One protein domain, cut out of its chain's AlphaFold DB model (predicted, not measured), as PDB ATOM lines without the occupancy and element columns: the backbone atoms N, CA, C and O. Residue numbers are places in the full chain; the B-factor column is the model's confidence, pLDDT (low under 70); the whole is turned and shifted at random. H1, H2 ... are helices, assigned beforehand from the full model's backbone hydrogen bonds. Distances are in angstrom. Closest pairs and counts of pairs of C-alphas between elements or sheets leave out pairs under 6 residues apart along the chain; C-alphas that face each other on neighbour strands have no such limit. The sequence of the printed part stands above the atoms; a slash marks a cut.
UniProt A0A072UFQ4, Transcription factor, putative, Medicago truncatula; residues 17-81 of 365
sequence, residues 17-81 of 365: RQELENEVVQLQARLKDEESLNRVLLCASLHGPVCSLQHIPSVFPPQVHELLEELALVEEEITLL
ATOM      1  N   ARG A  17      12.610  22.360  13.485       86.06
ATOM      2  CA  ARG A  17      12.445  21.020  12.929       86.06
ATOM      3  C   ARG A  17      13.796  20.374  12.628       86.06
ATOM      4  O   ARG A  17      13.983  19.211  12.957       86.06
ATOM      5  N   GLN A  18      14.735  21.125  12.060       89.00
ATOM      6  CA  GLN A  18      16.071  20.619  11.760       89.00
ATOM      7  C   GLN A  18      16.908  20.362  13.026       89.00
ATOM      8  O   GLN A  18      17.650  19.383  13.082       89.00
ATOM      9  N   GLU A  19      16.761  21.186  14.064       91.56
ATOM     10  CA  GLU A  19      17.355  20.942  15.386       91.56
ATOM     11  C   GLU A  19      16.817  19.655  16.020       91.56
ATOM     12  O   GLU A  19      17.604  18.818  16.458       91.56
ATOM     13  N   LEU A  20      15.497  19.451  15.990       92.38
ATOM     14  CA  LEU A  20      14.863  18.230  16.489       92.38
ATOM     15  C   LEU A  20      15.272  16.996  15.677       92.38
ATOM     16  O   LEU A  20      15.514  15.941  16.250       92.38
ATOM     17  N   GLU A  21      15.391  17.110  14.353       91.56
ATOM     18  CA  GLU A  21      15.886  16.020  13.504       91.56
ATOM     19  C   GLU A  21      17.337  15.649  13.866       91.56
ATOM     20  O   GLU A  21      17.657  14.465  13.980       91.56
ATOM     21  N   ASN A  22      18.197  16.633  14.151       92.38
ATOM     22  CA  ASN A  22      19.560  16.387  14.636       92.38
ATOM     23  C   ASN A  22      19.580  15.754  16.040       92.38
ATOM     24  O   ASN A  22      20.387  14.857  16.298       92.38
ATOM     25  N   GLU A  23      18.701  16.191  16.942       94.38
ATOM     26  CA  GLU A  23      18.578  15.634  18.292       94.38
ATOM     27  C   GLU A  23      18.091  14.181  18.253       94.38
ATOM     28  O   GLU A  23      18.658  13.325  18.930       94.38
ATOM     29  N   VAL A  24      17.118  13.859  17.395       94.81
ATOM     30  CA  VAL A  24      16.654  12.481  17.179       94.81
ATOM     31  C   VAL A  24      17.797  11.590  16.695       94.81
ATOM     32  O   VAL A  24      17.945  10.474  17.191       94.81
ATOM     33  N   VAL A  25      18.647  12.076  15.785       95.19
ATOM     34  CA  VAL A  25      19.823  11.325  15.320       95.19
ATOM     35  C   VAL A  25      20.831  11.103  16.455       95.19
ATOM     36  O   VAL A  25      21.349   9.994  16.602       95.19
ATOM     37  N   GLN A  26      21.083  12.109  17.302       94.19
ATOM     38  CA  GLN A  26      21.945  11.943  18.481       94.19
ATOM     39  C   GLN A  26      21.364  10.955  19.497       94.19
ATOM     40  O   GLN A  26      22.094  10.110  20.017       94.19
ATOM     41  N   LEU A  27      20.061  11.031  19.772       94.62
ATOM     42  CA  LEU A  27      19.374  10.125  20.691       94.62
ATOM     43  C   LEU A  27      19.369   8.690  20.163       94.62
ATOM     44  O   LEU A  27      19.582   7.762  20.935       94.62
ATOM     45  N   GLN A  28      19.206   8.492  18.853       92.00
ATOM     46  CA  GLN A  28      19.321   7.174  18.226       92.00
ATOM     47  C   GLN A  28      20.737   6.601  18.328       92.00
ATOM     48  O   GLN A  28      20.889   5.404  18.574       92.00
ATOM     49  N   ALA A  29      21.772   7.431  18.170       91.19
ATOM     50  CA  ALA A  29      23.154   7.003  18.379       91.19
ATOM     51  C   ALA A  29      23.390   6.584  19.840       91.19
ATOM     52  O   ALA A  29      23.873   5.481  20.086       91.19
ATOM     53  N   ARG A  30      22.943   7.403  20.803       87.88
ATOM     54  CA  ARG A  30      23.027   7.095  22.241       87.88
ATOM     55  C   ARG A  30      22.286   5.820  22.621       87.88
ATOM     56  O   ARG A  30      22.837   4.992  23.335       87.88
ATOM     57  N   LEU A  31      21.065   5.644  22.120       90.12
ATOM     58  CA  LEU A  31      20.270   4.446  22.373       90.12
ATOM     59  C   LEU A  31      20.992   3.197  21.863       90.12
ATOM     60  O   LEU A  31      21.029   2.182  22.547       90.12
ATOM     61  N   LYS A  32      21.617   3.270  20.684       88.75
ATOM     62  CA  LYS A  32      22.366   2.148  20.111       88.75
ATOM     63  C   LYS A  32      23.598   1.786  20.943       88.75
ATOM     64  O   LYS A  32      23.893   0.596  21.099       88.75
ATOM     65  N   ASP A  33      24.290   2.789  21.479       81.31
ATOM     66  CA  ASP A  33      25.416   2.596  22.392       81.31
ATOM     67  C   ASP A  33      24.944   1.948  23.706       81.31
ATOM     68  O   ASP A  33      25.508   0.934  24.121       81.31
ATOM     69  N   GLU A  34      23.851   2.433  24.303       84.62
ATOM     70  CA  GLU A  34      23.246   1.845  25.508       84.62
ATOM     71  C   GLU A  34      22.728   0.418  25.279       84.62
ATOM     72  O   GLU A  34      22.958  -0.469  26.099       84.62
ATOM     73  N   GLU A  35      22.083   0.140  24.147       83.19
ATOM     74  CA  GLU A  35      21.655  -1.210  23.776       83.19
ATOM     75  C   GLU A  35      22.851  -2.150  23.593       83.19
ATOM     76  O   GLU A  35      22.769  -3.337  23.918       83.19
ATOM     77  N   SER A  36      23.971  -1.646  23.069       77.44
ATOM     78  CA  SER A  36      25.204  -2.425  22.948       77.44
ATOM     79  C   SER A  36      25.803  -2.761  24.308       77.44
ATOM     80  O   SER A  36      26.148  -3.919  24.545       77.44
ATOM     81  N   LEU A  37      25.818  -1.791  25.222       79.12
ATOM     82  CA  LEU A  37      26.244  -1.960  26.605       79.12
ATOM     83  C   LEU A  37      25.369  -2.992  27.322       79.12
ATOM     84  O   LEU A  37      25.879  -3.928  27.934       79.12
ATOM     85  N   ASN A  38      24.049  -2.854  27.189       80.94
ATOM     86  CA  ASN A  38      23.083  -3.740  27.819       80.94
ATOM     87  C   ASN A  38      23.249  -5.179  27.316       80.94
ATOM     88  O   ASN A  38      23.262  -6.101  28.121       80.94
ATOM     89  N   ARG A  39      23.492  -5.393  26.013       78.44
ATOM     90  CA  ARG A  39      23.811  -6.731  25.480       78.44
ATOM     91  C   ARG A  39      25.063  -7.334  26.117       78.44
ATOM     92  O   ARG A  39      25.041  -8.510  26.465       78.44
ATOM     93  N   VAL A  40      26.132  -6.554  26.283       72.75
ATOM     94  CA  VAL A  40      27.377  -7.031  26.912       72.75
ATOM     95  C   VAL A  40      27.145  -7.389  28.382       72.75
ATOM     96  O   VAL A  40      27.572  -8.456  28.817       72.75
ATOM     97  N   LEU A  41      26.421  -6.553  29.129       71.31
ATOM     98  CA  LEU A  41      26.044  -6.822  30.523       71.31
ATOM     99  C   LEU A  41      25.143  -8.062  30.649       71.31
ATOM    100  O   LEU A  41      25.301  -8.867  31.567       71.31
ATOM    101  N   LEU A  42      24.226  -8.265  29.701       70.94
ATOM    102  CA  LEU A  42      23.364  -9.445  29.668       70.94
ATOM    103  C   LEU A  42      24.185 -10.714  29.394       70.94
ATOM    104  O   LEU A  42      24.003 -11.720  30.069       70.94
ATOM    105  N   CYS A  43      25.154 -10.658  28.478       65.19
ATOM    106  CA  CYS A  43      26.099 -11.755  28.262       65.19
ATOM    107  C   CYS A  43      26.976 -12.024  29.496       65.19
ATOM    108  O   CYS A  43      27.196 -13.184  29.830       65.19
ATOM    109  N   ALA A  44      27.432 -10.981  30.194       61.38
ATOM    110  CA  ALA A  44      28.186 -11.112  31.439       61.38
ATOM    111  C   ALA A  44      27.367 -11.799  32.545       61.38
ATOM    112  O   ALA A  44      27.860 -12.712  33.196       61.38
ATOM    113  N   SER A  45      26.098 -11.420  32.713       61.06
ATOM    114  CA  SER A  45      25.216 -12.004  33.738       61.06
ATOM    115  C   SER A  45      24.747 -13.432  33.428       61.06
ATOM    116  O   SER A  45      24.418 -14.181  34.345       61.06
ATOM    117  N   LEU A  46      24.729 -13.838  32.153       57.22
ATOM    118  CA  LEU A  46      24.280 -15.170  31.734       57.22
ATOM    119  C   LEU A  46      25.337 -16.278  31.899       57.22
ATOM    120  O   LEU A  46      24.970 -17.453  31.885       57.22
ATOM    121  N   HIS A  47      26.623 -15.943  32.054       53.38
ATOM    122  CA  HIS A  47      27.717 -16.926  32.052       53.38
ATOM    123  C   HIS A  47      28.295 -17.289  33.432       53.38
ATOM    124  O   HIS A  47      29.229 -18.087  33.502       53.38
ATOM    125  N   GLY A  48      27.699 -16.814  34.529       61.44
ATOM    126  CA  GLY A  48      28.174 -17.101  35.889       61.44
ATOM    127  C   GLY A  48      29.059 -15.974  36.437       61.44
ATOM    128  O   GLY A  48      28.879 -14.840  36.002       61.44
ATOM    129  N   PRO A  49      29.952 -16.240  37.412       57.84
ATOM    130  CA  PRO A  49      30.694 -15.189  38.113       57.84
ATOM    131  C   PRO A  49      31.434 -14.270  37.134       57.84
ATOM    132  O   PRO A  49      32.024 -14.739  36.151       57.84
ATOM    133  N   VAL A  50      31.405 -12.972  37.425       57.00
ATOM    134  CA  VAL A  50      32.053 -11.866  36.710       57.00
ATOM    135  C   VAL A  50      33.545 -12.124  36.488       57.00
ATOM    136  O   VAL A  50      34.076 -11.718  35.453       57.00
ATOM    137  N   CYS A  51      34.196 -12.922  37.343       51.00
ATOM    138  CA  CYS A  51      35.560 -13.440  37.143       51.00
ATOM    139  C   CYS A  51      35.782 -14.196  35.815       51.00
ATOM    140  O   CYS A  51      36.922 -14.400  35.399       51.00
ATOM    141  N   SER A  52      34.723 -14.659  35.147       54.47
ATOM    142  CA  SER A  52      34.818 -15.395  33.876       54.47
ATOM    143  C   SER A  52      35.025 -14.474  32.666       54.47
ATOM    144  O   SER A  52      35.308 -14.951  31.563       54.47
ATOM    145  N   LEU A  53      34.907 -13.153  32.847       56.75
ATOM    146  CA  LEU A  53      35.224 -12.154  31.831       56.75
ATOM    147  C   LEU A  53      36.742 -11.982  31.749       56.75
ATOM    148  O   LEU A  53      37.326 -11.142  32.421       56.75
ATOM    149  N   GLN A  54      37.386 -12.765  30.882       55.88
ATOM    150  CA  GLN A  54      38.840 -12.697  30.677       55.88
ATOM    151  C   GLN A  54      39.341 -11.300  30.278       55.88
ATOM    152  O   GLN A  54      40.511 -11.005  30.492       55.88
ATOM    153  N   HIS A  55      38.478 -10.427  29.752       58.75
ATOM    154  CA  HIS A  55      38.781  -9.020  29.521       58.75
ATOM    155  C   HIS A  55      37.501  -8.194  29.617       58.75
ATOM    156  O   HIS A  55      36.555  -8.456  28.875       58.75
ATOM    157  N   ILE A  56      37.482  -7.186  30.492       58.91
ATOM    158  CA  ILE A  56      36.409  -6.190  30.540       58.91
ATOM    159  C   ILE A  56      36.552  -5.305  29.286       58.91
ATOM    160  O   ILE A  56      37.595  -4.670  29.111       58.91
ATOM    161  N   PRO A  57      35.558  -5.261  28.376       62.78
ATOM    162  CA  PRO A  57      35.595  -4.381  27.211       62.78
ATOM    163  C   PRO A  57      35.912  -2.930  27.596       62.78
ATOM    164  O   PRO A  57      35.261  -2.359  28.463       62.78
ATOM    165  N   SER A  58      36.847  -2.267  26.914       61.00
ATOM    166  CA  SER A  58      37.218  -0.860  27.178       61.00
ATOM    167  C   SER A  58      36.100   0.167  26.905       61.00
ATOM    168  O   SER A  58      36.326   1.368  27.003       61.00
ATOM    169  N   VAL A  59      34.899  -0.305  26.564       64.62
ATOM    170  CA  VAL A  59      33.699   0.483  26.255       64.62
ATOM    171  C   VAL A  59      33.007   1.000  27.525       64.62
ATOM    172  O   VAL A  59      32.208   1.930  27.449       64.62
ATOM    173  N   PHE A  60      33.306   0.437  28.702       64.69
ATOM    174  CA  PHE A  60      32.664   0.880  29.940       64.69
ATOM    175  C   PHE A  60      33.212   2.226  30.449       64.69
ATOM    176  O   PHE A  60      34.418   2.477  30.366       64.69
ATOM    177  N   PRO A  61      32.351   3.083  31.034       74.69
ATOM    178  CA  PRO A  61      32.792   4.227  31.824       74.69
ATOM    179  C   PRO A  61      33.742   3.790  32.955       74.69
ATOM    180  O   PRO A  61      33.553   2.709  33.517       74.69
ATOM    181  N   PRO A  62      34.722   4.621  33.351       71.88
ATOM    182  CA  PRO A  62      35.749   4.245  34.331       71.88
ATOM    183  C   PRO A  62      35.175   3.807  35.688       71.88
ATOM    184  O   PRO A  62      35.682   2.873  36.292       71.88
ATOM    185  N   GLN A  63      34.062   4.410  36.113       76.88
ATOM    186  CA  GLN A  63      33.343   4.051  37.345       76.88
ATOM    187  C   GLN A  63      32.781   2.620  37.320       76.88
ATOM    188  O   GLN A  63      32.658   1.976  38.355       76.88
ATOM    189  N   VAL A  64      32.409   2.122  36.137       76.44
ATOM    190  CA  VAL A  64      31.849   0.774  35.976       76.44
ATOM    191  C   VAL A  64      32.966  -0.263  35.920       76.44
ATOM    192  O   VAL A  64      32.782  -1.352  36.449       76.44
ATOM    193  N   HIS A  65      34.120   0.073  35.332       75.00
ATOM    194  CA  HIS A  65      35.312  -0.788  35.352       75.00
ATOM    195  C   HIS A  65      35.799  -1.058  36.774       75.00
ATOM    196  O   HIS A  65      35.996  -2.216  37.122       75.00
ATOM    197  N   GLU A  66      35.928  -0.008  37.590       79.12
ATOM    198  CA  GLU A  66      36.359  -0.113  38.991       79.12
ATOM    199  C   GLU A  66      35.428  -1.035  39.789       79.12
ATOM    200  O   GLU A  66      35.881  -1.979  40.431       79.12
ATOM    201  N   LEU A  67      34.111  -0.848  39.650       82.69
ATOM    202  CA  LEU A  67      33.127  -1.694  40.324       82.69
ATOM    203  C   LEU A  67      33.174  -3.154  39.848       82.69
ATOM    204  O   LEU A  67      33.010  -4.068  40.653       82.69
ATOM    205  N   LEU A  68      33.365  -3.395  38.546       76.94
ATOM    206  CA  LEU A  68      33.435  -4.751  37.993       76.94
ATOM    207  C   LEU A  68      34.695  -5.490  38.466       76.94
ATOM    208  O   LEU A  68      34.640  -6.695  38.709       76.94
ATOM    209  N   GLU A  69      35.812  -4.775  38.600       80.75
ATOM    210  CA  GLU A  69      37.074  -5.303  39.120       80.75
ATOM    211  C   GLU A  69      36.969  -5.636  40.614       80.75
ATOM    212  O   GLU A  69      37.320  -6.745  41.021       80.75
ATOM    213  N   GLU A  70      36.398  -4.736  41.422       84.19
ATOM    214  CA  GLU A  70      36.107  -5.011  42.834       84.19
ATOM    215  C   GLU A  70      35.194  -6.231  42.997       84.19
ATOM    216  O   GLU A  70      35.457  -7.108  43.824       84.19
ATOM    217  N   LEU A  71      34.138  -6.324  42.183       83.25
ATOM    218  CA  LEU A  71      33.209  -7.447  42.224       83.25
ATOM    219  C   LEU A  71      33.904  -8.768  41.861       83.25
ATOM    220  O   LEU A  71      33.682  -9.772  42.536       83.25
ATOM    221  N   ALA A  72      34.782  -8.762  40.854       82.00
ATOM    222  CA  ALA A  72      35.553  -9.939  40.463       82.00
ATOM    223  C   ALA A  72      36.488 -10.424  41.587       82.00
ATOM    224  O   ALA A  72      36.591 -11.628  41.818       82.00
ATOM    225  N   LEU A  73      37.132  -9.518  42.327       85.19
ATOM    226  CA  LEU A  73      37.970  -9.889  43.477       85.19
ATOM    227  C   LEU A  73      37.146 -10.511  44.612       85.19
ATOM    228  O   LEU A  73      37.550 -11.513  45.206       85.19
ATOM    229  N   VAL A  74      35.980  -9.935  44.911       89.81
ATOM    230  CA  VAL A  74      35.081 -10.443  45.958       89.81
ATOM    231  C   VAL A  74      34.538 -11.823  45.596       89.81
ATOM    232  O   VAL A  74      34.481 -12.706  46.449       89.81
ATOM    233  N   GLU A  75      34.158 -12.036  44.340       84.06
ATOM    234  CA  GLU A  75      33.699 -13.340  43.867       84.06
ATOM    235  C   GLU A  75      34.798 -14.408  43.959       84.06
ATOM    236  O   GLU A  75      34.527 -15.517  44.424       84.06
ATOM    237  N   GLU A  76      36.044 -14.086  43.594       87.56
ATOM    238  CA  GLU A  76      37.170 -15.012  43.755       87.56
ATOM    239  C   GLU A  76      37.372 -15.394  45.232       87.56
ATOM    240  O   GLU A  76      37.470 -16.584  45.556       87.56
ATOM    241  N   GLU A  77      37.329 -14.420  46.143       92.56
ATOM    242  CA  GLU A  77      37.433 -14.665  47.584       92.56
ATOM    243  C   GLU A  77      36.283 -15.544  48.103       92.56
ATOM    244  O   GLU A  77      36.518 -16.498  48.851       92.56
ATOM    245  N   ILE A  78      35.043 -15.303  47.660       92.44
ATOM    246  CA  ILE A  78      33.892 -16.149  48.010       92.44
ATOM    247  C   ILE A  78      34.151 -17.593  47.575       92.44
ATOM    248  O   ILE A  78      34.008 -18.508  48.389       92.44
ATOM    249  N   THR A  79      34.603 -17.822  46.338       89.12
ATOM    250  CA  THR A  79      34.873 -19.190  45.862       89.12
ATOM    251  C   THR A  79      35.994 -19.878  46.650       89.12
ATOM    252  O   THR A  79      35.948 -21.093  46.888       89.12
ATOM    253  N   LEU A  80      37.002 -19.126  47.097       95.50
ATOM    254  CA  LEU A  80      38.087 -19.636  47.931       95.50
ATOM    255  C   LEU A  80      37.586 -20.019  49.330       95.50
ATOM    256  O   LEU A  80      37.907 -21.105  49.827       95.50
ATOM    257  N   LEU A  81      36.760 -19.171  49.941       97.06
ATOM    258  CA  LEU A  81      36.138 -19.433  51.237       97.06
ATOM    259  C   LEU A  81      35.190 -20.632  51.173       97.06
ATOM    260  O   LEU A  81      35.255 -21.507  52.040       97.06
TER     261      LEU A  81
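AT A GLANCE: This is residues 17 to 81 of the 365 residues of the protein "Transcription factor, putative" of Medicago truncatula (UniProt A0A072UFQ4). A long helix, H1, is joined by a loop that folds back beside its later part to a second helix, H2, which runs nearly the same way as H1, shifted farther along, in a loose Z. Residues 17 to 32 of H1 stick out alone at one end. The printed part has 65 residues, with two named helices, H1 then H2, and no named strand; its class is all helix. It is a rod spanning 61 by 21 by 15 A, only just extended, close to loose, with a radius of gyration of the C-alphas of 16.6 A.

HOW THE PARTS SIT: H1, residues 17 to 46, and H2, residues 62 to 81, are apart, with no C-alpha of the one within 8 A of the other. A long link of 15 residues, 47 to 61, joins them. Every O i to N i+4 pair is within hydrogen-bond range in H1 and H2.

IN THESE COORDINATES: H1 measures 42.5 A from C-alpha 17 at (12.445, 21.020, 12.929) to C-alpha 46. H2 measures 29.1 A and ends with C-alpha 81 at (36.138, -19.433, 51.237).

THE WHOLE: The C-alphas of Arg 17 and Leu 81, the two farthest apart, are 60.5 A apart. The printed part has no cut. Residues 43 to 60 have pLDDT under 70.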